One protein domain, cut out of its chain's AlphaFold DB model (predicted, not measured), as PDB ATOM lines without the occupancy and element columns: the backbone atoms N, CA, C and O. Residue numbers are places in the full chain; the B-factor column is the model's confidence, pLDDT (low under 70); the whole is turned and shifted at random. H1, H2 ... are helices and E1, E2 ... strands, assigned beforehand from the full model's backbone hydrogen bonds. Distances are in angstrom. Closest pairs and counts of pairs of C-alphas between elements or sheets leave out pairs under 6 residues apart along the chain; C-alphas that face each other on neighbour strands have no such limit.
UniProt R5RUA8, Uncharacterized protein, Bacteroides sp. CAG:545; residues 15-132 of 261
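Overview. This is residues 15 to 132 of the 261 residues of an uncharacterized protein of Bacteroides sp. CAG:545 (UniProt R5RUA8). A twisted wall of four strands has the helix H1 over one face, and beyond its edge strand E1 comes a separate two-stranded ribbon, E5 with E6, whose far end leads out to the small helices H2 and H3. Residues 73 to 78, in the loop between E3 and E4, stick out from the rest. The printed part has 118 residues with three named helices and six named strands, in the order E1 H1 E2 E3 E4 E5 H2 H3 E6; the class is mixed, helices and strands. The larger sheet runs E1 E4 E3 E2 and is mixed; the ribbon is antiparallel. The whole is loose, with a radius of gyration of the C-alphas of 17.1 A and spans of 48 by 34 by 25 A.

Arrangement. E1, residues 15 to 18, is an edge strand, parallel to E4, residues 82 to 88; N 17 and O 86 are 2.8 A apart, within hydrogen-bond range. H1, residues 27 to 41, is on this sheet at a height of 9.3 A, over E4 and only just over E3, residues 59 to 65, on which 3 of its C-alphas fall. It runs along the strands, at 21 degrees to E4 on the local plane; their closest C-alphas, of Ile 34 and Ile 87, are 6.7 A apart. E2, residues 46 to 48, is the other edge strand. E1, H1 and E2 make a split strand-helix-strand unit, two strands of one sheet with a helix between them along the chain and, here, with E4 and E3 between them in the sheet; its crossover is right-handed. E2, E3 and E4 form a meander, each strand the antiparallel neighbour of the one before. E2 and E3 are a hairpin, with N 48 and O 63 at 2.8 A; E3 and E4 are another, with N 85 and O 62 at 2.9 A. E5, residues 96 to 101, is apart from E4. It is antiparallel to E6, residues 126 to 131, at 145 degrees, with N 99 and O 128 at 2.9 A. E1 and E6 are near each other, with 5 pairs of C-alphas within 10 A. H2, residues 104 to 111, touches H3, residues 115 to 120, at a steep tilt of 49 degrees, opposite ways; their closest C-alphas, of Leu 109 and Asn 115, are 6.6 A apart. In H1, H2 and H3 every O i to N i+4 pair is within hydrogen-bond range.

Along the chain. E1 begins at C-alpha 15, (133.734, 102.434, 132.361). H1 measures 21.0 A, E3 20.2 A and E4 20.0 A from first to last C-alpha. E5 measures 14.5 A, and E6 15.9 A, ending at C-alpha 131, (140.317, 96.900, 123.339).

Size, cuts and confidence. The C-alphas farthest apart, of Gln 24 and Glu 73, are 48.9 A apart. The printed part has no cut. The link from E3 to E4, 16 residues, is long. Residues 69 to 80 have pLDDT under 70.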
ATOM      1  N   ILE A  15     133.241 101.832 133.598       92.25
ATOM      2  CA  ILE A  15     133.734 102.434 132.361       92.25
ATOM      3  C   ILE A  15     135.248 102.613 132.488       92.25
ATOM      4  O   ILE A  15     135.724 103.560 133.120       92.25
ATOM      5  N   ASP A  16     135.988 101.716 131.839       92.75
ATOM      6  CA  ASP A  16     137.450 101.734 131.792       92.75
ATOM      7  C   ASP A  16     137.962 102.452 130.540       92.75
ATOM      8  O   ASP A  16     137.651 102.076 129.407       92.75
ATOM      9  N   ILE A  17     138.799 103.469 130.740       94.19
ATOM     10  CA  ILE A  17     139.428 104.248 129.675       94.19
ATOM     11  C   ILE A  17     140.943 104.170 129.808       94.19
ATOM     12  O   ILE A  17     141.543 104.679 130.757       94.19
ATOM     13  N   ALA A  18     141.587 103.596 128.800       92.94
ATOM     14  CA  ALA A  18     143.032 103.625 128.676       92.94
ATOM     15  C   ALA A  18     143.470 104.745 127.727       92.94
ATOM     16  O   ALA A  18     143.007 104.852 126.593       92.94
ATOM     17  N   ILE A  19     144.401 105.574 128.186       90.94
ATOM     18  CA  ILE A  19     145.072 106.575 127.367       90.94
ATOM     19  C   ILE A  19     146.331 105.934 126.793       90.94
ATOM     20  O   ILE A  19     147.192 105.474 127.545       90.94
ATOM     21  N   THR A  20     146.456 105.944 125.468       86.56
ATOM     22  CA  THR A  20     147.654 105.458 124.781       86.56
ATOM     23  C   THR A  20     148.882 106.277 125.176       86.56
ATOM     24  O   THR A  20     148.827 107.507 125.332       86.56
ATOM     25  N   SER A  21     150.001 105.572 125.347       77.81
ATOM     26  CA  SER A  21     151.301 106.182 125.597       77.81
ATOM     27  C   SER A  21     151.723 107.044 124.413       77.81
ATOM     28  O   SER A  21     151.536 106.668 123.258       77.81
ATOM     29  N   ASP A  22     152.329 108.181 124.715       81.88
ATOM     30  CA  ASP A  22     152.812 109.143 123.736       81.88
ATOM     31  C   ASP A  22     154.122 109.708 124.277       81.88
ATOM     32  O   ASP A  22     154.129 110.377 125.311       81.88
ATOM     33  N   SER A  23     155.235 109.367 123.624       78.00
ATOM     34  CA  SER A  23     156.585 109.698 124.095       78.00
ATOM     35  C   SER A  23     156.865 111.199 124.109       78.00
ATOM     36  O   SER A  23     157.770 111.639 124.812       78.00
ATOM     37  N   GLN A  24     156.075 111.989 123.378       86.00
ATOM     38  CA  GLN A  24     156.180 113.446 123.344       86.00
ATOM     39  C   GLN A  24     155.306 114.122 124.409       86.00
ATOM     40  O   GLN A  24     155.382 115.335 124.609       86.00
ATOM     41  N   ARG A  25     154.460 113.358 125.110       89.25
ATOM     42  CA  ARG A  25     153.527 113.889 126.101       89.25
ATOM     43  C   ARG A  25     154.176 113.981 127.477       89.25
ATOM     44  O   ARG A  25     154.529 112.983 128.097       89.25
ATOM     45  N   THR A  26     154.232 115.195 128.007       90.44
ATOM     46  CA  THR A  26     154.665 115.459 129.385       90.44
ATOM     47  C   THR A  26     153.663 114.931 130.418       90.44
ATOM     48  O   THR A  26     152.461 114.787 130.157       90.44
ATOM     49  N   ASP A  27     154.124 114.726 131.653       88.44
ATOM     50  CA  ASP A  27     153.262 114.320 132.771       88.44
ATOM     51  C   ASP A  27     152.137 115.335 133.044       88.44
ATOM     52  O   ASP A  27     151.002 114.949 133.339       88.44
ATOM     53  N   ASN A  28     152.407 116.634 132.880       91.75
ATOM     54  CA  ASN A  28     151.393 117.675 133.049       91.75
ATOM     55  C   ASN A  28     150.322 117.624 131.946       91.75
ATOM     56  O   ASN A  28     149.129 117.727 132.233       91.75
ATOM     57  N   GLN A  29     150.721 117.404 130.688       92.12
ATOM     58  CA  GLN A  29     149.773 117.202 129.587       92.12
ATOM     59  C   GLN A  29     148.918 115.948 129.810       92.12
ATOM     60  O   GLN A  29     147.704 115.998 129.622       92.12
ATOM     61  N   THR A  30     149.518 114.854 130.286       91.69
ATOM     62  CA  THR A  30     148.798 113.620 130.638       91.69
ATOM     63  C   THR A  30     147.755 113.870 131.727       91.69
ATOM     64  O   THR A  30     146.583 113.532 131.550       91.69
ATOM     65  N   LYS A  31     148.138 114.552 132.814       92.62
ATOM     66  CA  LYS A  31     147.222 114.942 133.895       92.62
ATOM     67  C   LYS A  31     146.057 115.790 133.376       92.62
ATOM     68  O   LYS A  31     144.908 115.555 133.759       92.62
ATOM     69  N   ASN A  32     146.334 116.755 132.498       93.75
ATOM     70  CA  ASN A  32     145.312 117.618 131.905       93.75
ATOM     71  C   ASN A  32     144.343 116.835 131.013       93.75
ATOM     72  O   ASN A  32     143.138 117.076 131.076       93.75
ATOM     73  N   ILE A  33     144.836 115.862 130.242       93.88
ATOM     74  CA  ILE A  33     143.989 114.974 129.436       93.88
ATOM     75  C   ILE A  33     143.080 114.133 130.338       93.88
ATOM     76  O   ILE A  33     141.870 114.149 130.125       93.88
ATOM     77  N   ILE A  34     143.612 113.478 131.379       94.12
ATOM     78  CA  ILE A  34     142.801 112.699 132.338       94.12
ATOM     79  C   ILE A  34     141.743 113.591 133.006       94.12
ATOM     80  O   ILE A  34     140.590 113.191 133.158       94.12
ATOM     81  N   SER A  35     142.108 114.820 133.390       93.50
ATOM     82  CA  SER A  35     141.177 115.829 133.921       93.50
ATOM     83  C   SER A  35     140.054 116.172 132.959       93.50
ATOM     84  O   SER A  35     138.884 116.107 133.332       93.50
ATOM     85  N   ARG A  36     140.400 116.472 131.709       95.38
ATOM     86  CA  ARG A  36     139.425 116.823 130.683       95.38
ATOM     87  C   ARG A  36     138.490 115.658 130.368       95.38
ATOM     88  O   ARG A  36     137.286 115.873 130.350       95.38
ATOM     89  N   ILE A  37     139.026 114.452 130.164       94.38
ATOM     90  CA  ILE A  37     138.229 113.245 129.892       94.38
ATOM     91  C   ILE A  37     137.267 112.991 131.050       94.38
ATOM     92  O   ILE A  37     136.068 112.896 130.822       94.38
ATOM     93  N   SER A  38     137.774 112.977 132.287       94.31
ATOM     94  CA  SER A  38     136.943 112.777 133.477       94.31
ATOM     95  C   SER A  38     135.797 113.780 133.542       94.31
ATOM     96  O   SER A  38     134.662 113.366 133.716       94.31
ATOM     97  N   LYS A  39     136.080 115.078 133.356       94.62
ATOM     98  CA  LYS A  39     135.068 116.143 133.410       94.62
ATOM     99  C   LYS A  39     134.007 116.004 132.317       94.62
ATOM    100  O   LYS A  39     132.840 116.264 132.576       94.62
ATOM    101  N   VAL A  40     134.416 115.657 131.096       95.25
ATOM    102  CA  VAL A  40     133.490 115.494 129.965       95.25
ATOM    103  C   VAL A  40     132.617 114.258 130.164       95.25
ATOM    104  O   VAL A  40     131.408 114.340 130.001       95.25
ATOM    105  N   MET A  41     133.210 113.129 130.557       93.56
ATOM    106  CA  MET A  41     132.483 111.872 130.745       93.56
ATOM    107  C   MET A  41     131.553 111.886 131.956       93.56
ATOM    108  O   MET A  41     130.556 111.174 131.952       93.56
ATOM    109  N   SER A  42     131.861 112.686 132.981       93.88
ATOM    110  CA  SER A  42     131.003 112.843 134.155       93.88
ATOM    111  C   SER A  42     130.027 114.017 134.055       93.88
ATOM    112  O   SER A  42     129.422 114.392 135.058       93.88
ATOM    113  N   ALA A  43     129.882 114.642 132.882       93.56
ATOM    114  CA  ALA A  43     128.930 115.730 132.696       93.56
ATOM    115  C   ALA A  43     127.493 115.240 132.960       93.56
ATOM    116  O   ALA A  43     127.047 114.262 132.368       93.56
ATOM    117  N   GLY A  44     126.779 115.924 133.858       90.25
ATOM    118  CA  GLY A  44     125.425 115.539 134.275       90.25
ATOM    119  C   GLY A  44     125.364 114.433 135.335       90.25
ATOM    120  O   GLY A  44     124.267 114.025 135.704       90.25
ATOM    121  N   LEU A  45     126.513 113.968 135.839       93.06
ATOM    122  CA  LEU A  45     126.600 112.985 136.917       93.06
ATOM    123  C   LEU A  45     127.069 113.626 138.228       93.06
ATOM    124  O   LEU A  45     127.842 114.586 138.224       93.06
ATOM    125  N   GLU A  46     126.654 113.055 139.355       92.94
ATOM    126  CA  GLU A  46     127.058 113.494 140.694       92.94
ATOM    127  C   GLU A  46     128.194 112.614 141.226       92.94
ATOM    128  O   GLU A  46     128.032 111.405 141.337       92.94
ATOM    129  N   GLU A  47     129.358 113.178 141.561       94.38
ATOM    130  CA  GLU A  47     130.444 112.378 142.147       94.38
ATOM    131  C   GLU A  47     130.092 111.936 143.578       94.38
ATOM    132  O   GLU A  47     129.751 112.760 144.424       94.38
ATOM    133  N   VAL A  48     130.235 110.642 143.868       91.62
ATOM    134  CA  VAL A  48     129.942 110.048 145.177       91.62
ATOM    135  C   VAL A  48     131.234 109.842 145.973       91.62
ATOM    136  O   VAL A  48     132.171 109.210 145.470       91.62
ATOM    137  N   PRO A  49     131.304 110.296 147.240       91.69
ATOM    138  CA  PRO A  49     132.411 109.963 148.128       91.69
ATOM    139  C   PRO A  49     132.536 108.448 148.321       91.69
ATOM    140  O   PRO A  49     131.586 107.777 148.720       91.69
ATOM    141  N   ASN A  50     133.724 107.900 148.068       92.12
ATOM    142  CA  ASN A  50     133.993 106.475 148.234       92.12
ATOM    143  C   ASN A  50     135.449 106.256 148.693       92.12
ATOM    144  O   ASN A  50     136.358 106.860 148.112       92.12
ATOM    145  N   PRO A  51     135.717 105.382 149.685       91.69
ATOM    146  CA  PRO A  51     137.078 105.075 150.133       91.69
ATOM    147  C   PRO A  51     138.001 104.523 149.036       91.69
ATOM    148  O   PRO A  51     139.222 104.642 149.145       91.69
ATOM    149  N   ALA A  52     137.446 103.940 147.972       89.94
ATOM    150  CA  ALA A  52     138.186 103.430 146.821       89.94
ATOM    151  C   ALA A  52     138.488 104.501 145.754       89.94
ATOM    152  O   ALA A  52     139.177 104.203 144.777       89.94
ATOM    153  N   THR A  53     138.023 105.746 145.921       93.56
ATOM    154  CA  THR A  53     138.358 106.853 145.012       93.56
ATOM    155  C   THR A  53     139.863 107.119 145.036       93.56
ATOM    156  O   THR A  53     140.497 107.207 146.092       93.56
ATOM    157  N   ARG A  54     140.468 107.250 143.854       94.44
ATOM    158  CA  ARG A  54     141.900 107.528 143.674       94.44
ATOM    159  C   ARG A  54     142.063 108.566 142.571       94.44
ATOM    160  O   ARG A  54     141.570 108.385 141.464       94.44
ATOM    161  N   LYS A  55     142.763 109.667 142.847       92.56
ATOM    162  CA  LYS A  55     142.988 110.755 141.880       92.56
ATOM    163  C   LYS A  55     144.473 111.124 141.852       92.56
ATOM    164  O   LYS A  55     144.907 112.015 142.572       92.56
ATOM    165  N   TYR A  56     145.240 110.450 141.003       90.19
ATOM    166  CA  TYR A  56     146.666 110.705 140.776       90.19
ATOM    167  C   TYR A  56     146.913 111.316 139.386       90.19
ATOM    168  O   TYR A  56     145.990 111.524 138.599       90.19
ATOM    169  N   SER A  57     148.171 111.644 139.072       87.12
ATOM    170  CA  SER A  57     148.550 112.289 137.803       87.12
ATOM    171  C   SER A  57     148.338 111.405 136.569       87.12
ATOM    172  O   SER A  57     148.025 111.933 135.508       87.12
ATOM    173  N   LYS A  58     148.502 110.085 136.717       89.75
ATOM    174  CA  LYS A  58     148.418 109.071 135.645       89.75
ATOM    175  C   LYS A  58     147.237 108.105 135.809       89.75
ATOM    176  O   LYS A  58     147.054 107.201 134.998       89.75
ATOM    177  N   TYR A  59     146.454 108.286 136.871       92.50
ATOM    178  CA  TYR A  59     145.393 107.376 137.285       92.50
ATOM    179  C   TYR A  59     144.221 108.141 137.883       92.50
ATOM    180  O   TYR A  59     144.416 108.976 138.769       92.50
ATOM    181  N   ARG A  60     143.003 107.817 137.464       94.81
ATOM    182  CA  ARG A  60     141.789 108.298 138.114       94.81
ATOM    183  C   ARG A  60     140.780 107.172 138.239       94.81
ATOM    184  O   ARG A  60     140.468 106.539 137.249       94.81
ATOM    185  N   LYS A  61     140.241 107.001 139.438       96.00
ATOM    186  CA  LYS A  61     139.117 106.132 139.767       96.00
ATOM    187  C   LYS A  61     138.142 106.940 140.606       96.00
ATOM    188  O   LYS A  61     138.535 107.448 141.659       96.00
ATOM    189  N   ALA A  62     136.922 107.115 140.118       95.56
ATOM    190  CA  ALA A  62     135.882 107.882 140.792       95.56
ATOM    191  C   ALA A  62     134.505 107.264 140.539       95.56
ATOM    192  O   ALA A  62     134.265 106.672 139.488       95.56
ATOM    193  N   PHE A  63     133.618 107.418 141.514       94.81
ATOM    194  CA  PHE A  63     132.270 106.868 141.496       94.81
ATOM    195  C   PHE A  63     131.284 107.998 141.263       94.81
ATOM    196  O   PHE A  63     131.429 109.068 141.852       94.81
ATOM    197  N   TYR A  64     130.293 107.765 140.415       94.12
ATOM    198  CA  TYR A  64     129.311 108.775 140.053       94.12
ATOM    199  C   TYR A  64     127.901 108.220 140.129       94.12
ATOM    200  O   TYR A  64     127.692 107.040 139.860       94.12
ATOM    201  N   ARG A  65     126.939 109.086 140.438       90.81
ATOM    202  CA  ARG A  65     125.513 108.819 140.346       90.81
ATOM    203  C   ARG A  65     124.905 109.434 139.098       90.81
ATOM    204  O   ARG A  65     125.222 110.574 138.756       90.81
ATOM    205  N   TYR A  66     124.028 108.686 138.438       87.56
ATOM    206  CA  TYR A  66     123.154 109.204 137.385       87.56
ATOM    207  C   TYR A  66     121.730 109.404 137.924       87.56
ATOM    208  O   TYR A  66     121.324 108.677 138.833       87.56
ATOM    209  N   PRO A  67     120.962 110.370 137.386       81.69
ATOM    210  CA  PRO A  67     119.573 110.574 137.782       81.69
ATOM    211  C   PRO A  67     118.740 109.310 137.562       81.69
ATOM    212  O   PRO A  67     118.780 108.711 136.486       81.69
ATOM    213  N   VAL A  68     117.969 108.923 138.575       75.88
ATOM    214  CA  VAL A  68     117.059 107.778 138.519       75.88
ATOM    215  C   VAL A  68     115.629 108.308 138.621       75.88
ATOM    216  O   VAL A  68     115.262 108.906 139.626       75.88
ATOM    217  N   SER A  69     114.832 108.119 137.567       67.38
ATOM    218  CA  SER A  69     113.451 108.635 137.495       67.38
ATOM    219  C   SER A  69     112.395 107.676 138.052       67.38
ATOM    220  O   SER A  69     111.231 108.049 138.160       67.38
ATOM    221  N   ILE A  70     112.776 106.438 138.367       68.00
ATOM    222  CA  ILE A  70     111.907 105.413 138.953       68.00
ATOM    223  C   ILE A  70     112.604 104.955 140.228       68.00
ATOM    224  O   ILE A  70     113.718 104.445 140.136       68.00
ATOM    225  N   GLU A  71     111.996 105.160 141.397       56.75
ATOM    226  CA  GLU A  71     112.496 104.623 142.670       56.75
ATOM    227  C   GLU A  71     112.512 103.090 142.599       56.75
ATOM    228  O   GLU A  71     111.561 102.418 142.980       56.75
ATOM    229  N   ASN A  72     113.579 102.528 142.044       53.62
ATOM    230  CA  ASN A  72     113.812 101.100 142.070       53.62
ATOM    231  C   ASN A  72     114.601 100.799 143.341       53.62
ATOM    232  O   ASN A  72     115.697 101.330 143.546       53.62
ATOM    233  N   GLU A  73     114.041  99.930 144.180       53.91
ATOM    234  CA  GLU A  73     114.804  99.199 145.187       53.91
ATOM    235  C   GLU A  73     116.040  98.561 144.526       53.91
ATOM    236  O   GLU A  73     116.062  98.315 143.316       53.91
ATOM    237  N   ILE A  74     117.098  98.329 145.309       54.25
ATOM    238  CA  ILE A  74     118.328  97.677 144.839       54.25
ATOM    239  C   ILE A  74     117.957  96.416 144.041       54.25
ATOM    240  O   ILE A  74     117.421  95.462 144.603       54.25
ATOM    241  N   ILE A  75     118.239  96.406 142.734       54.25
ATOM    242  CA  ILE A  75     118.062  95.216 141.897       54.25
ATOM    243  C   ILE A  75     119.302  94.344 142.103       54.25
ATOM    244  O   ILE A  75     120.284  94.452 141.366       54.25
ATOM    245  N   GLY A  76     119.263  93.513 143.145       59.25
ATOM    246  CA  GLY A  76     120.252  92.461 143.357       59.25
ATOM    247  C   GLY A  76     121.692  92.964 143.543       59.25
ATOM    248  O   GLY A  76     121.959  93.817 144.387       59.25
ATOM    249  N   ALA A  77     122.631  92.422 142.764       54.94
ATOM    250  CA  ALA A  77     124.070  92.701 142.807       54.94
ATOM    251  C   ALA A  77     124.501  94.016 142.120       54.94
ATOM    252  O   ALA A  77     125.690  94.353 142.128       54.94
ATOM    253  N   VAL A  78     123.575  94.759 141.508       62.81
ATOM    254  CA  VAL A  78     123.852  96.074 140.910       62.81
ATOM    255  C   VAL A  78     123.566  97.151 141.940       62.81
ATOM    256  O   VAL A  78     122.481  97.169 142.504       62.81
ATOM    257  N   ASN A  79     124.480  98.107 142.129       66.50
ATOM    258  CA  ASN A  79     124.155  99.360 142.817       66.50
ATOM    259  C   ASN A  79     123.437 100.285 141.824       66.50
ATOM    260  O   ASN A  79     124.118 100.941 141.021       66.50
ATOM    261  N   PRO A  80     122.091 100.348 141.811       65.06
ATOM    262  CA  PRO A  80     121.381 101.110 140.800       65.06
ATOM    263  C   PRO A  80     121.712 102.587 140.973       65.06
ATOM    264  O   PRO A  80     121.910 103.080 142.085       65.06
ATOM    265  N   GLY A  81     121.809 103.301 139.860       72.94
ATOM    266  CA  GLY A  81     122.147 104.714 139.897       72.94
ATOM    267  C   GLY A  81     123.631 105.012 140.069       72.94
ATOM    268  O   GLY A  81     123.947 106.190 140.034       72.94
ATOM    269  N   GLN A  82     124.541 104.035 140.218       84.94
ATOM    270  CA  GLN A  82     125.985 104.293 140.325       84.94
ATOM    271  C   GLN A  82     126.774 103.747 139.125       84.94
ATOM    272  O   GLN A  82     126.499 102.660 138.625       84.94
ATOM    273  N   ILE A  83     127.789 104.491 138.687       90.69
ATOM    274  CA  ILE A  83     128.809 104.044 137.732       90.69
ATOM    275  C   ILE A  83     130.206 104.292 138.296       90.69
ATOM    276  O   ILE A  83     130.426 105.233 139.067       90.69
ATOM    277  N   LEU A  84     131.163 103.471 137.881       93.50
ATOM    278  CA  LEU A  84     132.578 103.687 138.148       93.50
ATOM    279  C   LEU A  84     133.260 104.175 136.873       93.50
ATOM    280  O   LEU A  84     133.166 103.540 135.828       93.50
ATOM    281  N   LEU A  85     133.979 105.292 136.964       95.25
ATOM    282  CA  LEU A  85     134.843 105.771 135.893       95.25
ATOM    283  C   LEU A  85     136.301 105.566 136.293       95.25
ATOM    284  O   LEU A  85     136.783 106.173 137.259       95.25
ATOM    285  N   GLU A  86     137.007 104.756 135.511       95.75
ATOM    286  CA  GLU A  86     138.429 104.484 135.678       95.75
ATOM    287  C   GLU A  86     139.201 104.932 134.428       95.75
ATOM    288  O   GLU A  86     138.882 104.562 133.304       95.75
ATOM    289  N   ILE A  87     140.208 105.790 134.607       95.00
ATOM    290  CA  ILE A  87     141.040 106.346 133.535       95.00
ATOM    291  C   ILE A  87     142.508 106.098 133.873       95.00
ATOM    292  O   ILE A  87     143.014 106.582 134.893       95.00
ATOM    293  N   VAL A  88     143.216 105.392 132.996       92.38
ATOM    294  CA  VAL A  88     144.612 104.980 133.197       92.38
ATOM    295  C   VAL A  88     145.487 105.407 132.020       92.38
ATOM    296  O   VAL A  88     145.112 105.222 130.869       92.38
ATOM    297  N   SER A  89     146.678 105.960 132.273       89.31
ATOM    298  CA  SER A  89     147.627 106.348 131.203       89.31
ATOM    299  C   SER A  89     148.889 105.488 131.120       89.31
ATOM    300  O   SER A  89     149.837 105.837 130.426       89.31
ATOM    301  N   PHE A  90     148.940 104.416 131.901       82.00
ATOM    302  CA  PHE A  90     150.085 103.510 132.035       82.00
ATOM    303  C   PHE A  90     149.677 102.055 131.776       82.00
ATOM    304  O   PHE A  90     150.406 101.120 132.103       82.00
ATOM    305  N   ALA A  91     148.480 101.855 131.219       78.69
ATOM    306  CA  ALA A  91     148.114 100.593 130.599       78.69
ATOM    307  C   ALA A  91     148.824 100.455 129.245       78.69
ATOM    308  O   ALA A  91     149.231 101.447 128.642       78.69
ATOM    309  N   ASN A  92     148.917  99.221 128.760       81.75
ATOM    310  CA  ASN A  92     149.326  98.914 127.396       81.75
ATOM    311  C   ASN A  92     148.088  98.413 126.628       81.75
ATOM    312  O   ASN A  92     147.904  97.200 126.537       81.75
ATOM    313  N   PRO A  93     147.186  99.300 126.159       82.12
ATOM    314  CA  PRO A  93     145.856  98.914 125.687       82.12
ATOM    315  C   PRO A  93     145.873  98.379 124.249       82.12
ATOM    316  O   PRO A  93     145.073  98.803 123.426       82.12
ATOM    317  N   TYR A  94     146.802  97.479 123.929       85.62
ATOM    318  CA  TYR A  94     146.971  96.919 122.593       85.62
ATOM    319  C   TYR A  94     146.789  95.391 122.595       85.62
ATOM    320  O   TYR A  94     147.228  94.734 123.547       85.62
ATOM    321  N   PRO A  95     146.224  94.823 121.513       91.19
ATOM    322  CA  PRO A  95     145.609  95.526 120.377       91.19
ATOM    323  C   PRO A  95     144.248  96.171 120.706       91.19
ATOM    324  O   PRO A  95     143.519  95.718 121.588       91.19
ATOM    325  N   TYR A  96     143.897  97.221 119.959       92.19
ATOM    326  CA  TYR A  96     142.568  97.838 119.937       92.19
ATOM    327  C   TYR A  96     142.073  97.957 118.495       92.19
ATOM    328  O   TYR A  96     142.869  97.983 117.557       92.19
ATOM    329  N   GLN A  97     140.761  98.066 118.320       92.69
ATOM    330  CA  GLN A  97     140.133  98.249 117.018       92.69
ATOM    331  C   GLN A  97     138.982  99.244 117.098       92.69
ATOM    332  O   GLN A  97     138.377  99.446 118.154       92.69
ATOM    333  N   LYS A  98     138.654  99.834 115.951       95.06
ATOM    334  CA  LYS A  98     137.515 100.732 115.829       95.06
ATOM    335  C   LYS A  98     136.232  99.909 115.774       95.06
ATOM    336  O   LYS A  98     136.132  98.981 114.976       95.06
ATOM    337  N   VAL A  99     135.271 100.234 116.629       95.38
ATOM    338  CA  VAL A  99     133.981  99.546 116.707       95.38
ATOM    339  C   VAL A  99     132.870 100.584 116.703       95.38
ATOM    340  O   VAL A  99     132.941 101.575 117.430       95.38
ATOM    341  N   PHE A 100     131.847 100.355 115.883       94.56
ATOM    342  CA  PHE A 100     130.625 101.145 115.913       94.56
ATOM    343  C   PHE A 100     129.763 100.701 117.094       94.56
ATOM    344  O   PHE A 100     129.437  99.521 117.214       94.56
ATOM    345  N   ILE A 101     129.394 101.637 117.963       94.38
ATOM    346  CA  ILE A 101     128.537 101.377 119.117       94.38
ATOM    347  C   ILE A 101     127.303 102.270 119.081       94.38
ATOM    348  O   ILE A 101     127.344 103.400 118.595       94.38
ATOM    349  N   LYS A 102     126.206 101.775 119.647       92.94
ATOM    350  CA  LYS A 102     124.993 102.552 119.908       92.94
ATOM    351  C   LYS A 102     124.428 102.188 121.279       92.94
ATOM    352  O   LYS A 102     124.785 101.160 121.851       92.94
ATOM    353  N   SER A 103     123.598 103.061 121.844       91.69
ATOM    354  CA  SER A 103     122.919 102.760 123.107       91.69
ATOM    355  C   SER A 103     121.752 101.793 122.878       91.69
ATOM    356  O   SER A 103     121.153 101.812 121.804       91.69
ATOM    357  N   PHE A 104     121.370 101.007 123.891       88.88
ATOM    358  CA  PHE A 104     120.162 100.169 123.813       88.88
ATOM    359  C   PHE A 104     118.898 100.991 123.551       88.88
ATOM    360  O   PHE A 104     117.987 100.532 122.871       88.88
ATOM    361  N   LEU A 105     118.848 102.226 124.056       92.06
ATOM    362  CA  LEU A 105     117.732 103.125 123.791       92.06
ATOM    363  C   LEU A 105     117.686 103.530 122.312       92.06
ATOM    364  O   LEU A 105     116.612 103.542 121.723       92.06
ATOM    365  N   THR A 106     118.841 103.806 121.701       95.38
ATOM    366  CA  THR A 106     118.945 104.061 120.256       95.38
ATOM    367  C   THR A 106     118.451 102.852 119.464       95.38
ATOM    368  O   THR A 106     117.609 103.012 118.591       95.38
ATOM    369  N   GLU A 107     118.920 101.649 119.800       92.94
ATOM    370  CA  GLU A 107     118.510 100.405 119.134       92.94
ATOM    371  C   GLU A 107     116.999 100.158 119.247       92.94
ATOM    372  O   GLU A 107     116.332  99.842 118.264       92.94
ATOM    373  N   TYR A 108     116.426 100.381 120.430       94.75
ATOM    374  CA  TYR A 108     114.983 100.305 120.629       94.75
ATOM    375  C   TYR A 108     114.224 101.312 119.755       94.75
ATOM    376  O   TYR A 108     113.263 100.936 119.086       94.75
ATOM    377  N   LEU A 109     114.651 102.580 119.738       97.31
ATOM    378  CA  LEU A 109     114.005 103.638 118.955       97.31
ATOM    379  C   LEU A 109     114.062 103.358 117.448       97.31
ATOM    380  O   LEU A 109     113.065 103.583 116.764       97.31
ATOM    381  N   GLU A 110     115.179 102.827 116.945       96.06
ATOM    382  CA  GLU A 110     115.299 102.360 115.557       96.06
ATOM    383  C   GLU A 110     114.268 101.256 115.271       96.06
ATOM    384  O   GLU A 110     113.521 101.346 114.296       96.06
ATOM    385  N   ASN A 111     114.168 100.259 116.160       95.94
ATOM    386  CA  ASN A 111     113.263  99.114 116.006       95.94
ATOM    387  C   ASN A 111     111.778  99.507 115.991       95.94
ATOM    388  O   ASN A 111     110.985  98.872 115.298       95.94
ATOM    389  N   VAL A 112     111.389 100.561 116.718       97.69
ATOM    390  CA  VAL A 112     110.012 101.093 116.698       97.69
ATOM    391  C   VAL A 112     109.807 102.222 115.677       97.69
ATOM    392  O   VAL A 112     108.764 102.875 115.679       97.69
ATOM    393  N   GLY A 113     110.789 102.478 114.807       97.19
ATOM    394  CA  GLY A 113     110.699 103.471 113.733       97.19
ATOM    395  C   GLY A 113     110.747 104.933 114.191       97.19
ATOM    396  O   GLY A 113     110.374 105.822 113.428       97.19
ATOM    397  N   ARG A 114     111.211 105.213 115.415       97.50
ATOM    398  CA  ARG A 114     111.286 106.559 116.015       97.50
ATOM    399  C   ARG A 114     112.622 107.254 115.758       97.50
ATOM    400  O   ARG A 114     113.281 107.752 116.672       97.50
ATOM    401  N   ASN A 115     113.011 107.307 114.485       96.62
ATOM    402  CA  ASN A 115     114.223 108.003 114.043       96.62
ATOM    403  C   ASN A 115     114.164 109.519 114.304       96.62
ATOM    404  O   ASN A 115     115.200 110.139 114.521       96.62
ATOM    405  N   ASP A 116     112.956 110.089 114.364       97.75
ATOM    406  CA  ASP A 116     112.708 111.485 114.731       97.75
ATOM    407  C   ASP A 116     113.272 111.828 116.120       97.75
ATOM    408  O   ASP A 116     113.888 112.877 116.301       97.75
ATOM    409  N   ILE A 117     113.122 110.921 117.095       97.69
ATOM    410  CA  ILE A 117     113.674 111.104 118.444       97.69
ATOM    411  C   ILE A 117     115.199 110.999 118.409       97.69
ATOM    412  O   ILE A 117     115.888 111.799 119.040       97.69
ATOM    413  N   ILE A 118     115.736 110.025 117.671       97.44
ATOM    414  CA  ILE A 118     117.186 109.815 117.574       97.44
ATOM    415  C   ILE A 118     117.867 111.073 117.030       97.44
ATOM    416  O   ILE A 118     118.884 111.501 117.578       97.44
ATOM    417  N   GLU A 119     117.292 111.680 115.991       96.88
ATOM    418  CA  GLU A 119     117.801 112.912 115.395       96.88
ATOM    419  C   GLU A 119     117.676 114.103 116.347       96.88
ATOM    420  O   GLU A 119     118.669 114.792 116.587       96.88
ATOM    421  N   ALA A 120     116.500 114.301 116.951       97.81
ATOM    422  CA  ALA A 120     116.234 115.431 117.840       97.81
ATOM    423  C   ALA A 120     117.179 115.494 119.053       97.81
ATOM    424  O   ALA A 120     117.509 116.585 119.517       97.81
ATOM    425  N   TYR A 121     117.623 114.338 119.559       95.94
ATOM    426  CA  TYR A 121     118.472 114.240 120.750       95.94
ATOM    427  C   TYR A 121     119.927 113.842 120.459       95.94
ATOM    428  O   TYR A 121     120.700 113.650 121.396       95.94
ATOM    429  N   GLY A 122     120.326 113.718 119.187       95.25
ATOM    430  CA  GLY A 122     121.705 113.378 118.821       95.25
ATOM    431  C   GLY A 122     122.143 111.988 119.301       95.25
ATOM    432  O   GLY A 122     123.270 111.810 119.762       95.25
ATOM    433  N   MET A 123     121.239 111.006 119.261       95.69
ATOM    434  CA  MET A 123     121.445 109.668 119.836       95.69
ATOM    435  C   MET A 123     122.002 108.649 118.835       95.69
ATOM    436  O   MET A 123     121.918 107.441 119.074       95.69
ATOM    437  N   GLN A 124     122.526 109.111 117.700       95.75
ATOM    438  CA  GLN A 124     123.096 108.246 116.676       95.75
ATOM    439  C   GLN A 124     124.265 107.431 117.244       95.75
ATOM    440  O   GLN A 124     124.999 107.872 118.134       95.75
ATOM    441  N   GLY A 125     124.451 106.225 116.708       94.81
ATOM    442  CA  GLY A 125     125.650 105.451 117.000       94.81
ATOM    443  C   GLY A 125     126.910 106.142 116.473       94.81
ATOM    444  O   GLY A 125     126.862 106.957 115.550       94.81
ATOM    445  N   PHE A 126     128.047 105.806 117.063       95.50
ATOM    446  CA  PHE A 126     129.338 106.388 116.718       95.50
ATOM    447  C   PHE A 126     130.451 105.351 116.831       95.50
ATOM    448  O   PHE A 126     130.312 104.311 117.474       95.50
ATOM    449  N   GLU A 127     131.583 105.643 116.200       96.00
ATOM    450  CA  GLU A 127     132.763 104.789 116.263       96.00
ATOM    451  C   GLU A 127     133.661 105.152 117.447       96.00
ATOM    452  O   GLU A 127     133.971 106.321 117.679       96.00
ATOM    453  N   ILE A 128     134.151 104.136 118.155       94.31
ATOM    454  CA  ILE A 128     135.099 104.289 119.260       94.31
ATOM    455  C   ILE A 128     136.206 103.234 119.175       94.31
ATOM    456  O   ILE A 128     136.006 102.147 118.636       94.31
ATOM    457  N   GLN A 129     137.391 103.559 119.696       94.75
ATOM    458  CA  GLN A 129     138.468 102.582 119.859       94.75
ATOM    459  C   GLN A 129     138.173 101.685 121.059       94.75
ATOM    460  O   GLN A 129     137.996 102.173 122.175       94.75
ATOM    461  N   VAL A 130     138.142 100.377 120.828       94.38
ATOM    462  CA  VAL A 130     137.843  99.365 121.840       94.38
ATOM    463  C   VAL A 130     138.971  98.352 121.886       94.38
ATOM    464  O   VAL A 130     139.475  97.917 120.852       94.38
ATOM    465  N   LEU A 131     139.358  97.969 123.099       93.56
ATOM    466  CA  LEU A 131     140.317  96.900 123.339       93.56
ATOM    467  C   LEU A 131     139.849  95.602 122.670       93.56
ATOM    468  O   LEU A 131     138.699  95.204 122.860       93.56
ATOM    469  N   ALA A 132     140.733  94.941 121.924       93.62
ATOM    470  CA  ALA A 132     140.388  93.723 121.204       93.62
ATOM    471  C   ALA A 132     139.909  92.609 122.152       93.62
ATOM    472  O   ALA A 132     140.290  92.547 123.330       93.62
TER     473      ALA A 132